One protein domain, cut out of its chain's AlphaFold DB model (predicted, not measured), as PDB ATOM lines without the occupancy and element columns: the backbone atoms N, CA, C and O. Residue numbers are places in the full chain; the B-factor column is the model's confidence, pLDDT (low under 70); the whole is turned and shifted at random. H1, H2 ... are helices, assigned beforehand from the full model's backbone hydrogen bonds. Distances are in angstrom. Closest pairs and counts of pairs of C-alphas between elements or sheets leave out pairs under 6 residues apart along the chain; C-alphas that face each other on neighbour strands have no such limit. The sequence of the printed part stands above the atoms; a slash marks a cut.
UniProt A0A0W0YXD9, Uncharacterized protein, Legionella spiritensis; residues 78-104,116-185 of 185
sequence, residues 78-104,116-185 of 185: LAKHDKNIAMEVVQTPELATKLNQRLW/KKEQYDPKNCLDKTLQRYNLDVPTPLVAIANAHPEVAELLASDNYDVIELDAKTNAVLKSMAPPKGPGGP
ATOM      1  N   LEU A  78     -48.826  -7.252 -18.217       61.12
ATOM      2  CA  LEU A  78     -50.130  -7.394 -18.862       61.12
ATOM      3  C   LEU A  78     -50.685  -6.056 -19.330       61.12
ATOM      4  O   LEU A  78     -51.061  -5.931 -20.492       61.12
ATOM      5  N   ALA A  79     -50.661  -5.044 -18.466       70.25
ATOM      6  CA  ALA A  79     -51.142  -3.710 -18.799       70.25
ATOM      7  C   ALA A  79     -50.340  -3.043 -19.929       70.25
ATOM      8  O   ALA A  79     -50.867  -2.200 -20.635       70.25
ATOM      9  N   LYS A  80     -49.067  -3.395 -20.125       77.50
ATOM     10  CA  LYS A  80     -48.246  -2.868 -21.226       77.50
ATOM     11  C   LYS A  80     -48.529  -3.550 -22.569       77.50
ATOM     12  O   LYS A  80     -48.219  -2.993 -23.620       77.50
ATOM     13  N   HIS A  81     -49.008  -4.791 -22.537       68.56
ATOM     14  CA  HIS A  81     -49.187  -5.618 -23.731       68.56
ATOM     15  C   HIS A  81     -50.655  -5.781 -24.147       68.56
ATOM     16  O   HIS A  81     -50.905  -6.202 -25.276       68.56
ATOM     17  N   ASP A  82     -51.612  -5.413 -23.293       69.75
ATOM     18  CA  ASP A  82     -53.045  -5.442 -23.581       69.75
ATOM     19  C   ASP A  82     -53.722  -4.132 -23.158       69.75
ATOM     20  O   ASP A  82     -53.772  -3.783 -21.978       69.75
ATOM     21  N   LYS A  83     -54.308  -3.435 -24.137       75.81
ATOM     22  CA  LYS A  83     -54.969  -2.145 -23.925       75.81
ATOM     23  C   LYS A  83     -56.154  -2.227 -22.962       75.81
ATOM     24  O   LYS A  83     -56.354  -1.309 -22.177       75.81
ATOM     25  N   ASN A  84     -56.968  -3.278 -23.027       72.25
ATOM     26  CA  ASN A  84     -58.162  -3.370 -22.187       72.25
ATOM     27  C   ASN A  84     -57.765  -3.575 -20.724       72.25
ATOM     28  O   ASN A  84     -58.337  -2.943 -19.842       72.25
ATOM     29  N   ILE A  85     -56.733  -4.390 -20.478       72.75
ATOM     30  CA  ILE A  85     -56.138  -4.526 -19.143       72.75
ATOM     31  C   ILE A  85     -55.519  -3.197 -18.701       72.75
ATOM     32  O   ILE A  85     -55.694  -2.798 -17.555       72.75
ATOM     33  N   ALA A  86     -54.834  -2.488 -19.600       78.50
ATOM     34  CA  ALA A  86     -54.271  -1.174 -19.311       78.50
ATOM     35  C   ALA A  86     -55.336  -0.178 -18.831       78.50
ATOM     36  O   ALA A  86     -55.138   0.481 -17.813       78.50
ATOM     37  N   MET A  87     -56.465  -0.104 -19.544       80.62
ATOM     38  CA  MET A  87     -57.595   0.765 -19.206       80.62
ATOM     39  C   MET A  87     -58.203   0.392 -17.854       80.62
ATOM     40  O   MET A  87     -58.361   1.267 -17.008       80.62
ATOM     41  N   GLU A  88     -58.448  -0.898 -17.616       78.75
ATOM     42  CA  GLU A  88     -58.959  -1.400 -16.336       78.75
ATOM     43  C   GLU A  88     -58.040  -1.010 -15.169       78.75
ATOM     44  O   GLU A  88     -58.489  -0.526 -14.131       78.75
ATOM     45  N   VAL A  89     -56.727  -1.172 -15.359       84.19
ATOM     46  CA  VAL A  89     -55.715  -0.848 -14.351       84.19
ATOM     47  C   VAL A  89     -55.721   0.633 -14.001       84.19
ATOM     48  O   VAL A  89     -55.679   0.958 -12.820       84.19
ATOM     49  N   VAL A  90     -55.772   1.535 -14.984       90.50
ATOM     50  CA  VAL A  90     -55.730   2.981 -14.705       90.50
ATOM     51  C   VAL A  90     -57.058   3.543 -14.208       90.50
ATOM     52  O   VAL A  90     -57.057   4.613 -13.605       90.50
ATOM     53  N   GLN A  91     -58.167   2.839 -14.436       86.56
ATOM     54  CA  GLN A  91     -59.499   3.208 -13.952       86.56
ATOM     55  C   GLN A  91     -59.811   2.641 -12.557       86.56
ATOM     56  O   GLN A  91     -60.710   3.140 -11.886       86.56
ATOM     57  N   THR A  92     -59.050   1.640 -12.101       84.00
ATOM     58  CA  THR A  92     -59.255   0.982 -10.804       84.00
ATOM     59  C   THR A  92     -58.240   1.482  -9.767       84.00
ATOM     60  O   THR A  92     -57.043   1.229  -9.940       84.00
ATOM     61  N   PRO A  93     -58.665   2.135  -8.666       87.06
ATOM     62  CA  PRO A  93     -57.756   2.754  -7.698       87.06
ATOM     63  C   PRO A  93     -56.691   1.813  -7.129       87.06
ATOM     64  O   PRO A  93     -55.516   2.181  -7.051       87.06
ATOM     65  N   GLU A  94     -57.059   0.588  -6.751       82.88
ATOM     66  CA  GLU A  94     -56.140  -0.375  -6.138       82.88
ATOM     67  C   GLU A  94     -55.062  -0.843  -7.128       82.88
ATOM     68  O   GLU A  94     -53.879  -0.923  -6.785       82.88
ATOM     69  N   LEU A  95     -55.453  -1.093  -8.383       81.81
ATOM     70  CA  LEU A  95     -54.547  -1.519  -9.454       81.81
ATOM     71  C   LEU A  95     -53.643  -0.370  -9.916       81.81
ATOM     72  O   LEU A  95     -52.437  -0.556 -10.094       81.81
ATOM     73  N   ALA A  96     -54.205   0.832 -10.052       87.19
ATOM     74  CA  ALA A  96     -53.464   2.035 -10.399       87.19
ATOM     75  C   ALA A  96     -52.422   2.357  -9.319       87.19
ATOM     76  O   ALA A  96     -51.262   2.612  -9.640       87.19
ATOM     77  N   THR A  97     -52.795   2.263  -8.036       85.94
ATOM     78  CA  THR A  97     -51.892   2.501  -6.896       85.94
ATOM     79  C   THR A  97     -50.683   1.573  -6.933       85.94
ATOM     80  O   THR A  97     -49.555   2.025  -6.736       85.94
ATOM     81  N   LYS A  98     -50.887   0.288  -7.251       82.19
ATOM     82  CA  LYS A  98     -49.787  -0.670  -7.431       82.19
ATOM     83  C   LYS A  98     -48.783  -0.182  -8.473       82.19
ATOM     84  O   LYS A  98     -47.573  -0.258  -8.259       82.19
ATOM     85  N   LEU A  99     -49.267   0.342  -9.590       85.12
ATOM     86  CA  LEU A  99     -48.415   0.764 -10.698       85.12
ATOM     87  C   LEU A  99     -47.942   2.226 -10.607       85.12
ATOM     88  O   LEU A  99     -47.072   2.628 -11.381       85.12
ATOM     89  N   ASN A 100     -48.432   3.003  -9.638       84.62
ATOM     90  CA  ASN A 100     -48.063   4.404  -9.394       84.62
ATOM     91  C   ASN A 100     -46.784   4.570  -8.551       84.62
ATOM     92  O   ASN A 100     -46.585   5.558  -7.848       84.62
ATOM     93  N   GLN A 101     -45.886   3.595  -8.609       73.94
ATOM     94  CA  GLN A 101     -44.579   3.649  -7.966       73.94
ATOM     95  C   GLN A 101     -43.534   3.000  -8.865       73.94
ATOM     96  O   GLN A 101     -43.844   2.172  -9.721       73.94
ATOM     97  N   ARG A 102     -42.269   3.382  -8.687       68.94
ATOM     98  CA  ARG A 102     -41.168   2.796  -9.458       68.94
ATOM     99  C   ARG A 102     -41.016   1.322  -9.092       68.94
ATOM    100  O   ARG A 102     -40.899   0.992  -7.913       68.94
ATOM    101  N   LEU A 103     -40.961   0.461 -10.104       63.25
ATOM    102  CA  LEU A 103     -40.603  -0.939  -9.906       63.25
ATOM    103  C   LEU A 103     -39.083  -1.061  -9.870       63.25
ATOM    104  O   LEU A 103     -38.390  -0.579 -10.768       63.25
ATOM    105  N   TRP A 104     -38.576  -1.697  -8.817       53.59
ATOM    106  CA  TRP A 104     -37.160  -1.989  -8.630       53.59
ATOM    107  C   TRP A 104     -36.951  -3.497  -8.717       53.59
ATOM    108  O   TRP A 104     -37.723  -4.261  -8.146       53.59
ATOM    109  N   LYS A 116     -24.047 -12.464  -4.317       50.34
ATOM    110  CA  LYS A 116     -23.516 -13.402  -3.322       50.34
ATOM    111  C   LYS A 116     -24.180 -13.146  -1.969       50.34
ATOM    112  O   LYS A 116     -24.632 -12.035  -1.691       50.34
ATOM    113  N   LYS A 117     -24.196 -14.158  -1.093       50.12
ATOM    114  CA  LYS A 117     -24.744 -14.060   0.278       50.12
ATOM    115  C   LYS A 117     -24.197 -12.848   1.050       50.12
ATOM    116  O   LYS A 117     -24.913 -12.280   1.865       50.12
ATOM    117  N   GLU A 118     -22.976 -12.414   0.739       49.16
ATOM    118  CA  GLU A 118     -22.318 -11.236   1.326       49.16
ATOM    119  C   GLU A 118     -22.974  -9.876   0.986       49.16
ATOM    120  O   GLU A 118     -22.669  -8.875   1.636       49.16
ATOM    121  N   GLN A 119     -23.859  -9.807  -0.016       44.34
ATOM    122  CA  GLN A 119     -24.593  -8.589  -0.414       44.34
ATOM    123  C   GLN A 119     -25.971  -8.459   0.258       44.34
ATOM    124  O   GLN A 119     -26.616  -7.424   0.125       44.34
ATOM    125  N   TYR A 120     -26.391  -9.483   1.010       45.72
ATOM    126  CA  TYR A 120     -27.521  -9.437   1.947       45.72
ATOM    127  C   TYR A 120     -27.057  -9.279   3.403       45.72
ATOM    128  O   TYR A 120     -27.870  -9.363   4.325       45.72
ATOM    129  N   ASP A 121     -25.752  -9.091   3.627       50.62
ATOM    130  CA  ASP A 121     -25.229  -8.803   4.957       50.62
ATOM    131  C   ASP A 121     -25.880  -7.499   5.458       50.62
ATOM    132  O   ASP A 121     -25.822  -6.489   4.749       50.62
ATOM    133  N   PRO A 122     -26.479  -7.476   6.663       46.44
ATOM    134  CA  PRO A 122     -27.076  -6.278   7.254       46.44
ATOM    135  C   PRO A 122     -26.128  -5.069   7.313       46.44
ATOM    136  O   PRO A 122     -26.570  -3.934   7.482       46.44
ATOM    137  N   LYS A 123     -24.815  -5.300   7.192       53.53
ATOM    138  CA  LYS A 123     -23.775  -4.269   7.153       53.53
ATOM    139  C   LYS A 123     -23.393  -3.823   5.736       53.53
ATOM    140  O   LYS A 123     -22.643  -2.855   5.609       53.53
ATOM    141  N   ASN A 124     -23.869  -4.486   4.680       45.22
ATOM    142  CA  ASN A 124     -23.381  -4.305   3.314       45.22
ATOM    143  C   ASN A 124     -24.468  -3.836   2.332       45.22
ATOM    144  O   ASN A 124     -25.144  -4.606   1.665       45.22
ATOM    145  N   CYS A 125     -24.533  -2.513   2.197       47.97
ATOM    146  CA  CYS A 125     -24.700  -1.793   0.938       47.97
ATOM    147  C   CYS A 125     -25.890  -2.067   0.006       47.97
ATOM    148  O   CYS A 125     -25.883  -1.422  -1.031       47.97
ATOM    149  N   LEU A 126     -26.915  -2.879   0.279       45.53
ATOM    150  CA  LEU A 126     -28.040  -2.970  -0.672       45.53
ATOM    151  C   LEU A 126     -28.751  -1.610  -0.819       45.53
ATOM    152  O   LEU A 126     -28.844  -1.095  -1.930       45.53
ATOM    153  N   ASP A 127     -29.066  -0.940   0.292       45.00
ATOM    154  CA  ASP A 127     -29.637   0.417   0.274       45.00
ATOM    155  C   ASP A 127     -28.686   1.454  -0.347       45.00
ATOM    156  O   ASP A 127     -29.104   2.307  -1.127       45.00
ATOM    157  N   LYS A 128     -27.377   1.354  -0.078       42.31
ATOM    158  CA  LYS A 128     -26.367   2.258  -0.667       42.31
ATOM    159  C   LYS A 128     -26.075   1.965  -2.145       42.31
ATOM    160  O   LYS A 128     -25.636   2.854  -2.870       42.31
ATOM    161  N   THR A 129     -26.298   0.735  -2.600       42.69
ATOM    162  CA  THR A 129     -26.113   0.304  -3.994       42.69
ATOM    163  C   THR A 129     -27.341   0.677  -4.815       42.69
ATOM    164  O   THR A 129     -27.186   1.200  -5.913       42.69
ATOM    165  N   LEU A 130     -28.544   0.539  -4.250       44.19
ATOM    166  CA  LEU A 130     -29.787   1.067  -4.818       44.19
ATOM    167  C   LEU A 130     -29.756   2.604  -4.915       44.19
ATOM    168  O   LEU A 130     -30.169   3.152  -5.930       44.19
ATOM    169  N   GLN A 131     -29.155   3.302  -3.942       41.66
ATOM    170  CA  GLN A 131     -28.893   4.751  -4.023       41.66
ATOM    171  C   GLN A 131     -27.853   5.149  -5.091       41.66
ATOM    172  O   GLN A 131     -27.884   6.280  -5.573       41.66
ATOM    173  N   ARG A 132     -26.919   4.259  -5.469       37.38
ATOM    174  CA  ARG A 132     -25.882   4.539  -6.488       37.38
ATOM    175  C   ARG A 132     -26.411   4.497  -7.918       37.38
ATOM    176  O   ARG A 132     -25.859   5.176  -8.782       37.38
ATOM    177  N   TYR A 133     -27.465   3.730  -8.173       40.22
ATOM    178  CA  TYR A 133     -28.121   3.686  -9.472       40.22
ATOM    179  C   TYR A 133     -29.260   4.700  -9.495       40.22
ATOM    180  O   TYR A 133     -30.421   4.370  -9.281       40.22
ATOM    181  N   ASN A 134     -28.916   5.950  -9.813       41.56
ATOM    182  CA  ASN A 134     -29.874   6.980 -10.212       41.56
ATOM    183  C   ASN A 134     -30.399   6.664 -11.629       41.56
ATOM    184  O   ASN A 134     -30.244   7.449 -12.562       41.56
ATOM    185  N   LEU A 135     -30.914   5.446 -11.822       50.59
ATOM    186  CA  LEU A 135     -31.569   5.049 -13.054       50.59
ATOM    187  C   LEU A 135     -32.879   5.825 -13.094       50.59
ATOM    188  O   LEU A 135     -33.690   5.743 -12.169       50.59
ATOM    189  N   ASP A 136     -33.054   6.609 -14.150       55.62
ATOM    190  CA  ASP A 136     -34.297   7.305 -14.449       55.62
ATOM    191  C   ASP A 136     -35.340   6.269 -14.893       55.62
ATOM    192  O   ASP A 136     -35.691   6.159 -16.064       55.62
ATOM    193  N   VAL A 137     -35.725   5.388 -13.964       57.78
ATOM    194  CA  VAL A 137     -36.704   4.334 -14.200       57.78
ATOM    195  C   VAL A 137     -38.068   5.015 -14.219       57.78
ATOM    196  O   VAL A 137     -38.503   5.513 -13.168       57.78
ATOM    197  N   PRO A 138     -38.737   5.076 -15.383       66.06
ATOM    198  CA  PRO A 138     -40.077   5.621 -15.454       66.06
ATOM    199  C   PRO A 138     -41.012   4.747 -14.620       66.06
ATOM    200  O   PRO A 138     -40.819   3.533 -14.497       66.06
ATOM    201  N   THR A 139     -42.038   5.358 -14.040       81.12
ATOM    202  CA  THR A 139     -43.098   4.587 -13.392       81.12
ATOM    203  C   THR A 139     -43.784   3.683 -14.425       81.12
ATOM    204  O   THR A 139     -43.864   4.040 -15.606       81.12
ATOM    205  N   PRO A 140     -44.285   2.505 -14.021       84.44
ATOM    206  CA  PRO A 140     -45.023   1.607 -14.907       84.44
ATOM    207  C   PRO A 140     -46.142   2.306 -15.671       84.44
ATOM    208  O   PRO A 140     -46.291   2.061 -16.861       84.44
ATOM    209  N   LEU A 141     -46.865   3.229 -15.026       90.12
ATOM    210  CA  LEU A 141     -47.914   4.020 -15.674       90.12
ATOM    211  C   LEU A 141     -47.399   4.821 -16.879       90.12
ATOM    212  O   LEU A 141     -48.055   4.839 -17.913       90.12
ATOM    213  N   VAL A 142     -46.200   5.408 -16.801       89.12
ATOM    214  CA  VAL A 142     -45.567   6.095 -17.943       89.12
ATOM    215  C   VAL A 142     -45.233   5.108 -19.061       89.12
ATOM    216  O   VAL A 142     -45.430   5.397 -20.240       89.12
ATOM    217  N   ALA A 143     -44.719   3.927 -18.719       86.06
ATOM    218  CA  ALA A 143     -44.395   2.907 -19.714       86.06
ATOM    219  C   ALA A 143     -45.649   2.316 -20.385       86.06
ATOM    220  O   ALA A 143     -45.607   2.017 -21.578       86.06
ATOM    221  N   ILE A 144     -46.751   2.181 -19.646       89.19
ATOM    222  CA  ILE A 144     -48.061   1.761 -20.161       89.19
ATOM    223  C   ILE A 144     -48.644   2.847 -21.070       89.19
ATOM    224  O   ILE A 144     -49.047   2.544 -22.188       89.19
ATOM    225  N   ALA A 145     -48.617   4.111 -20.643       91.31
ATOM    226  CA  ALA A 145     -49.068   5.249 -21.445       91.31
ATOM    227  C   ALA A 145     -48.302   5.372 -22.775       91.31
ATOM    228  O   ALA A 145     -48.894   5.628 -23.817       91.31
ATOM    229  N   ASN A 146     -46.992   5.105 -22.767       88.31
ATOM    230  CA  ASN A 146     -46.189   5.029 -23.991       88.31
ATOM    231  C   ASN A 146     -46.623   3.900 -24.938       88.31
ATOM    232  O   ASN A 146     -46.497   4.038 -26.153       88.31
ATOM    233  N   ALA A 147     -47.072   2.765 -24.398       84.50
ATOM    234  CA  ALA A 147     -47.539   1.633 -25.195       84.50
ATOM    235  C   ALA A 147     -48.972   1.837 -25.718       84.50
ATOM    236  O   ALA A 147     -49.325   1.294 -26.768       84.50
ATOM    237  N   HIS A 148     -49.788   2.617 -25.003       85.69
ATOM    238  CA  HIS A 148     -51.214   2.803 -25.259       85.69
ATOM    239  C   HIS A 148     -51.596   4.295 -25.190       85.69
ATOM    240  O   HIS A 148     -51.835   4.811 -24.095       85.69
ATOM    241  N   PRO A 149     -51.689   5.002 -26.336       88.75
ATOM    242  CA  PRO A 149     -51.997   6.434 -26.377       88.75
ATOM    243  C   PRO A 149     -53.290   6.825 -25.651       88.75
ATOM    244  O   PRO A 149     -53.327   7.856 -24.987       88.75
ATOM    245  N   GLU A 150     -54.327   5.986 -25.697       87.12
ATOM    246  CA  GLU A 150     -55.593   6.253 -25.001       87.12
ATOM    247  C   GLU A 150     -55.428   6.281 -23.472       87.12
ATOM    248  O   GLU A 150     -56.098   7.044 -22.778       87.12
ATOM    249  N   VAL A 151     -54.492   5.487 -22.939       90.69
ATOM    250  CA  VAL A 151     -54.137   5.519 -21.513       90.69
ATOM    251  C   VAL A 151     -53.404   6.817 -21.180       90.69
ATOM    252  O   VAL A 151     -53.661   7.409 -20.132       90.69
ATOM    253  N   ALA A 152     -52.520   7.287 -22.066       89.19
ATOM    254  CA  ALA A 152     -51.832   8.563 -21.889       89.19
ATOM    255  C   ALA A 152     -52.823   9.736 -21.842       89.19
ATOM    256  O   ALA A 152     -52.725  10.579 -20.952       89.19
ATOM    257  N   GLU A 153     -53.799   9.766 -22.754       88.69
ATOM    258  CA  GLU A 153     -54.855  10.783 -22.781       88.69
ATOM    259  C   GLU A 153     -55.702  10.768 -21.504       88.69
ATOM    260  O   GLU A 153     -55.948  11.826 -20.922       88.69
ATOM    261  N   LEU A 154     -56.103   9.580 -21.034       90.38
ATOM    262  CA  LEU A 154     -56.875   9.437 -19.802       90.38
ATOM    263  C   LEU A 154     -56.088   9.932 -18.582       90.38
ATOM    264  O   LEU A 154     -56.591  10.769 -17.833       90.38
ATOM    265  N   LEU A 155     -54.853   9.455 -18.401       89.94
ATOM    266  CA  LEU A 155     -54.005   9.813 -17.261       89.94
ATOM    267  C   LEU A 155     -53.593  11.296 -17.260       89.94
ATOM    268  O   LEU A 155     -53.353  11.863 -16.198       89.94
ATOM    269  N   ALA A 156     -53.483  11.921 -18.436       87.75
ATOM    270  CA  ALA A 156     -53.160  13.341 -18.575       87.75
ATOM    271  C   ALA A 156     -54.394  14.259 -18.519       87.75
ATOM    272  O   ALA A 156     -54.240  15.483 -18.553       87.75
ATOM    273  N   SER A 157     -55.606  13.695 -18.468       85.69
ATOM    274  CA  SER A 157     -56.839  14.476 -18.433       85.69
ATOM    275  C   SER A 157     -56.974  15.251 -17.119       85.69
ATOM    276  O   SER A 157     -56.632  14.762 -16.044       85.69
ATOM    277  N   ASP A 158     -57.529  16.463 -17.195       80.06
ATOM    278  CA  ASP A 158     -57.757  17.311 -16.014       80.06
ATOM    279  C   ASP A 158     -58.791  16.705 -15.037       80.06
ATOM    280  O   ASP A 158     -58.908  17.161 -13.903       80.06
ATOM    281  N   ASN A 159     -59.515  15.669 -15.475       82.31
ATOM    282  CA  ASN A 159     -60.556  14.977 -14.717       82.31
ATOM    283  C   ASN A 159     -60.105  13.606 -14.185       82.31
ATOM    284  O   ASN A 159     -60.940  12.857 -13.692       82.31
ATOM    285  N   TYR A 160     -58.826  13.241 -14.316       86.81
ATOM    286  CA  TYR A 160     -58.331  11.986 -13.756       86.81
ATOM    287  C   TYR A 160     -58.243  12.081 -12.225       86.81
ATOM    288  O   TYR A 160     -57.372  12.769 -11.692       86.81
ATOM    289  N   ASP A 161     -59.147  11.395 -11.527       88.19
ATOM    290  CA  ASP A 161     -59.327  11.458 -10.069       88.19
ATOM    291  C   ASP A 161     -59.173  10.100  -9.357       88.19
ATOM    292  O   ASP A 161     -59.335  10.013  -8.140       88.19
ATOM    293  N   VAL A 162     -58.808   9.047 -10.096       88.38
ATOM    294  CA  VAL A 162     -58.683   7.669  -9.586       88.38
ATOM    295  C   VAL A 162     -57.592   7.554  -8.513       88.38
ATOM    296  O   VAL A 162     -57.802   6.911  -7.485       88.38
ATOM    297  N   ILE A 163     -56.428   8.173  -8.742       88.62
ATOM    298  CA  ILE A 163     -55.297   8.238  -7.804       88.62
ATOM    299  C   ILE A 163     -54.507   9.540  -7.988       88.62
ATOM    300  O   ILE A 163     -54.459  10.108  -9.079       88.62
ATOM    301  N   GLU A 164     -53.805   9.977  -6.940       87.00
ATOM    302  CA  GLU A 164     -52.826  11.062  -7.057       87.00
ATOM    303  C   GLU A 164     -51.542  10.545  -7.724       87.00
ATOM    304  O   GLU A 164     -50.831   9.700  -7.179       87.00
ATOM    305  N   LEU A 165     -51.235  11.044  -8.923       84.56
ATOM    306  CA  LEU A 165     -50.019  10.678  -9.648       84.56
ATOM    307  C   LEU A 165     -48.790  11.366  -9.048       84.56
ATOM    308  O   LEU A 165     -48.817  12.564  -8.760       84.56
ATOM    309  N   ASP A 166     -47.671  10.640  -8.960       77.12
ATOM    310  CA  ASP A 166     -46.386  11.250  -8.602       77.12
ATOM    311  C   ASP A 166     -46.066  12.441  -9.527       77.12
ATOM    312  O   ASP A 166     -46.274  12.383 -10.742       77.12
ATOM    313  N   ALA A 167     -45.527  13.527  -8.965       78.69
ATOM    314  CA  ALA A 167     -45.304  14.773  -9.696       78.69
ATOM    315  C   ALA A 167     -44.435  14.591 -10.956       78.69
ATOM    316  O   ALA A 167     -44.677  15.251 -11.970       78.69
ATOM    317  N   LYS A 168     -43.448  13.682 -10.928       77.38
ATOM    318  CA  LYS A 168     -42.615  13.383 -12.103       77.38
ATOM    319  C   LYS A 168     -43.386  12.568 -13.135       77.38
ATOM    320  O   LYS A 168     -43.289  12.865 -14.321       77.38
ATOM    321  N   THR A 169     -44.171  11.587 -12.691       81.06
ATOM    322  CA  THR A 169     -45.078  10.809 -13.554       81.06
ATOM    323  C   THR A 169     -46.047  11.732 -14.289       81.06
ATOM    324  O   THR A 169     -46.126  11.688 -15.514       81.06
ATOM    325  N   ASN A 170     -46.712  12.630 -13.560       83.06
ATOM    326  CA  ASN A 170     -47.662  13.588 -14.120       83.06
ATOM    327  C   ASN A 170     -46.999  14.525 -15.147       83.06
ATOM    328  O   ASN A 170     -47.526  14.733 -16.238       83.06
ATOM    329  N   ALA A 171     -45.806  15.049 -14.842       83.19
ATOM    330  CA  ALA A 171     -45.062  15.901 -15.771       83.19
ATOM    331  C   ALA A 171     -44.729  15.183 -17.090       83.19
ATOM    332  O   ALA A 171     -44.888  15.760 -18.166       83.19
ATOM    333  N   VAL A 172     -44.306  13.918 -17.013       84.50
ATOM    334  CA  VAL A 172     -44.002  13.110 -18.198       84.50
ATOM    335  C   VAL A 172     -45.272  12.814 -18.999       84.50
ATOM    336  O   VAL A 172     -45.284  13.032 -20.209       84.50
ATOM    337  N   LEU A 173     -46.364  12.408 -18.349       85.00
ATOM    338  CA  LEU A 173     -47.635  12.109 -19.024       85.00
ATOM    339  C   LEU A 173     -48.217  13.333 -19.743       85.00
ATOM    340  O   LEU A 173     -48.642  13.233 -20.892       85.00
ATOM    341  N   LYS A 174     -48.139  14.518 -19.126       83.94
ATOM    342  CA  LYS A 174     -48.543  15.780 -19.770       83.94
ATOM    343  C   LYS A 174     -47.713  16.120 -21.007       83.94
ATOM    344  O   LYS A 174     -48.234  16.753 -21.916       83.94
ATOM    345  N   SER A 175     -46.444  15.709 -21.057       83.12
ATOM    346  CA  SER A 175     -45.601  15.885 -22.250       83.12
ATOM    347  C   SER A 175     -45.913  14.888 -23.375       83.12
ATOM    348  O   SER A 175     -45.549  15.138 -24.521       83.12
ATOM    349  N   MET A 176     -46.572  13.769 -23.049       79.75
ATOM    350  CA  MET A 176     -46.966  12.717 -23.996       79.75
ATOM    351  C   MET A 176     -48.329  12.971 -24.631       79.75
ATOM    352  O   MET A 176     -48.570  12.530 -25.754       79.75
ATOM    353  N   ALA A 177     -49.217  13.670 -23.924       67.25
ATOM    354  CA  ALA A 177     -50.501  14.070 -24.470       67.25
ATOM    355  C   ALA A 177     -50.291  14.981 -25.696       67.25
ATOM    356  O   ALA A 177     -49.426  15.867 -25.660       67.25
ATOM    357  N   PRO A 178     -51.062  14.798 -26.783       61.06
ATOM    358  CA  PRO A 178     -50.991  15.696 -27.923       61.06
ATOM    359  C   PRO A 178     -51.213  17.138 -27.443       61.06
ATOM    360  O   PRO A 178     -52.044  17.364 -26.554       61.06
ATOM    361  N   PRO A 179     -50.478  18.127 -27.990       56.59
ATOM    362  CA  PRO A 179     -50.675  19.514 -27.603       56.59
ATOM    363  C   PRO A 179     -52.154  19.843 -27.784       56.59
ATOM    364  O   PRO A 179     -52.688  19.647 -28.878       56.59
ATOM    365  N   LYS A 180     -52.815  20.320 -26.716       54.47
ATOM    366  CA  LYS A 180     -54.155  20.905 -26.836       54.47
ATOM    367  C   LYS A 180     -54.041  21.947 -27.948       54.47
ATOM    368  O   LYS A 180     -53.316  22.933 -27.796       54.47
ATOM    369  N   GLY A 181     -54.648  21.659 -29.099       45.91
ATOM    370  CA  GLY A 181     -54.598  22.548 -30.249       45.91
ATOM    371  C   GLY A 181     -55.064  23.947 -29.832       45.91
ATOM    372  O   GLY A 181     -55.875  24.074 -28.908       45.91
ATOM    373  N   PRO A 182     -54.553  25.014 -30.461       45.81
ATOM    374  CA  PRO A 182     -55.040  26.348 -30.168       45.81
ATOM    375  C   PRO A 182     -56.493  26.465 -30.659       45.81
ATOM    376  O   PRO A 182     -56.738  26.561 -31.857       45.81
ATOM    377  N   GLY A 183     -57.441  26.488 -29.719       44.56
ATOM    378  CA  GLY A 183     -58.852  26.818 -29.952       44.56
ATOM    379  C   GLY A 183     -59.742  25.605 -30.257       44.56
ATOM    380  O   GLY A 183     -59.381  24.734 -31.035       44.56
ATOM    381  N   GLY A 184     -60.940  25.501 -29.693       29.80
ATOM    382  CA  GLY A 184     -61.714  26.490 -28.946       29.80
ATOM    383  C   GLY A 184     -63.108  25.929 -28.647       29.80
ATOM    384  O   GLY A 184     -63.267  24.711 -28.613       29.80
ATOM    385  N   PRO A 185     -64.107  26.812 -28.697       43.47
ATOM    386  CA  PRO A 185     -64.880  27.394 -27.590       43.47
ATOM    387  C   PRO A 185     -65.617  26.412 -26.669       43.47
ATOM    388  O   PRO A 185     -66.058  25.345 -27.142       43.47
TER     389      PRO A 185
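What this domain is: This is residues 78 to 104 and 116 to 185 of the 185 residues of an uncharacterized protein of Legionella spiritensis (UniProt A0A0W0YXD9). Six short helices make a small cluster in which H5 and H6 lie between H1 and H2 on one side and H7 on the other, with H3 meeting the beginning of H5 nearly at a right angle. From this cluster an arm holding the lone helix H4 reaches far out, and at the opposite end of the long axis a tail, residues 179 to 185, sticks out; arm and tail make the length. The printed part has 97 residues with seven named helices, H1 to H7 in chain order, and no named strand: the class is all helix. It is loose, with a radius of gyration of the C-alphas of 17.0 A, and spans 63 by 27 by 22 A.

How they stand to each other: Start at H1, residues 78 to 81, which touches H2, residues 83 to 91, only at the corner; their closest C-alphas, of Ala 79 and Ala 86, are 4.1 A apart. Go on to H3, residues 93 to 99, and then H4, residues 126 to 132, which is apart from the other six helices. Next comes the hub, H5, residues 140 to 147. It touches H1, closest at C-alphas 144 and 80, 4.8 A apart. It only just touches H3, with 3 pairs of C-alphas within 8 A, about perpendicular at 85 degrees; the closest are those of Pro 140 and Leu 99, at 5.5 A. H6, residues 149 to 155, touches H5 only at the corner, closest at C-alphas 152 and 145, 4.3 A apart. H6 also touches H2 at a shallow tilt of 7 degrees, the same way, closest at Val 151 and Met 87, whose C-alphas are 6.3 A apart. H7, residues 167 to 176, touches H5 at a shallow tilt of 3 degrees, the same way; look at C-alphas 173 and 142, the closest, 6.5 A apart. H6 and H7 form a helical hairpin and only just touch, with 3 pairs of C-alphas within 8 A, closest at Ala 152 and Leu 173, 6.2 A apart. In H2 to H7 every O i to N i+4 pair is within hydrogen-bond range; H1 is too short for such a pair.

Where its parts are: Find C-alpha 78 at (-50.130, -7.394, -18.862), where H1 begins; it measures 5.3 A, H2 12.2 A and H3 10.0 A. H4 measures 9.7 A. Find C-alpha 140 at (-45.023, 1.607, -14.907); from there H5 runs 10.6 A. H6 measures 9.9 A, and H7, the longest, runs 14.5 A to C-alpha 176 at (-46.966, 12.717, -23.996).

The domain as a whole: The farthest C-alphas, of Glu 118 and Pro 185, are 64.3 A apart. Residues 105 to 115 are not printed, and C-alphas 104 and 116 are 18.6 A apart across this cut. The link from H6 to H7, 11 residues, is long. Confidence is low, under 70, for instance in residues 116 to 138 and 177 to 185.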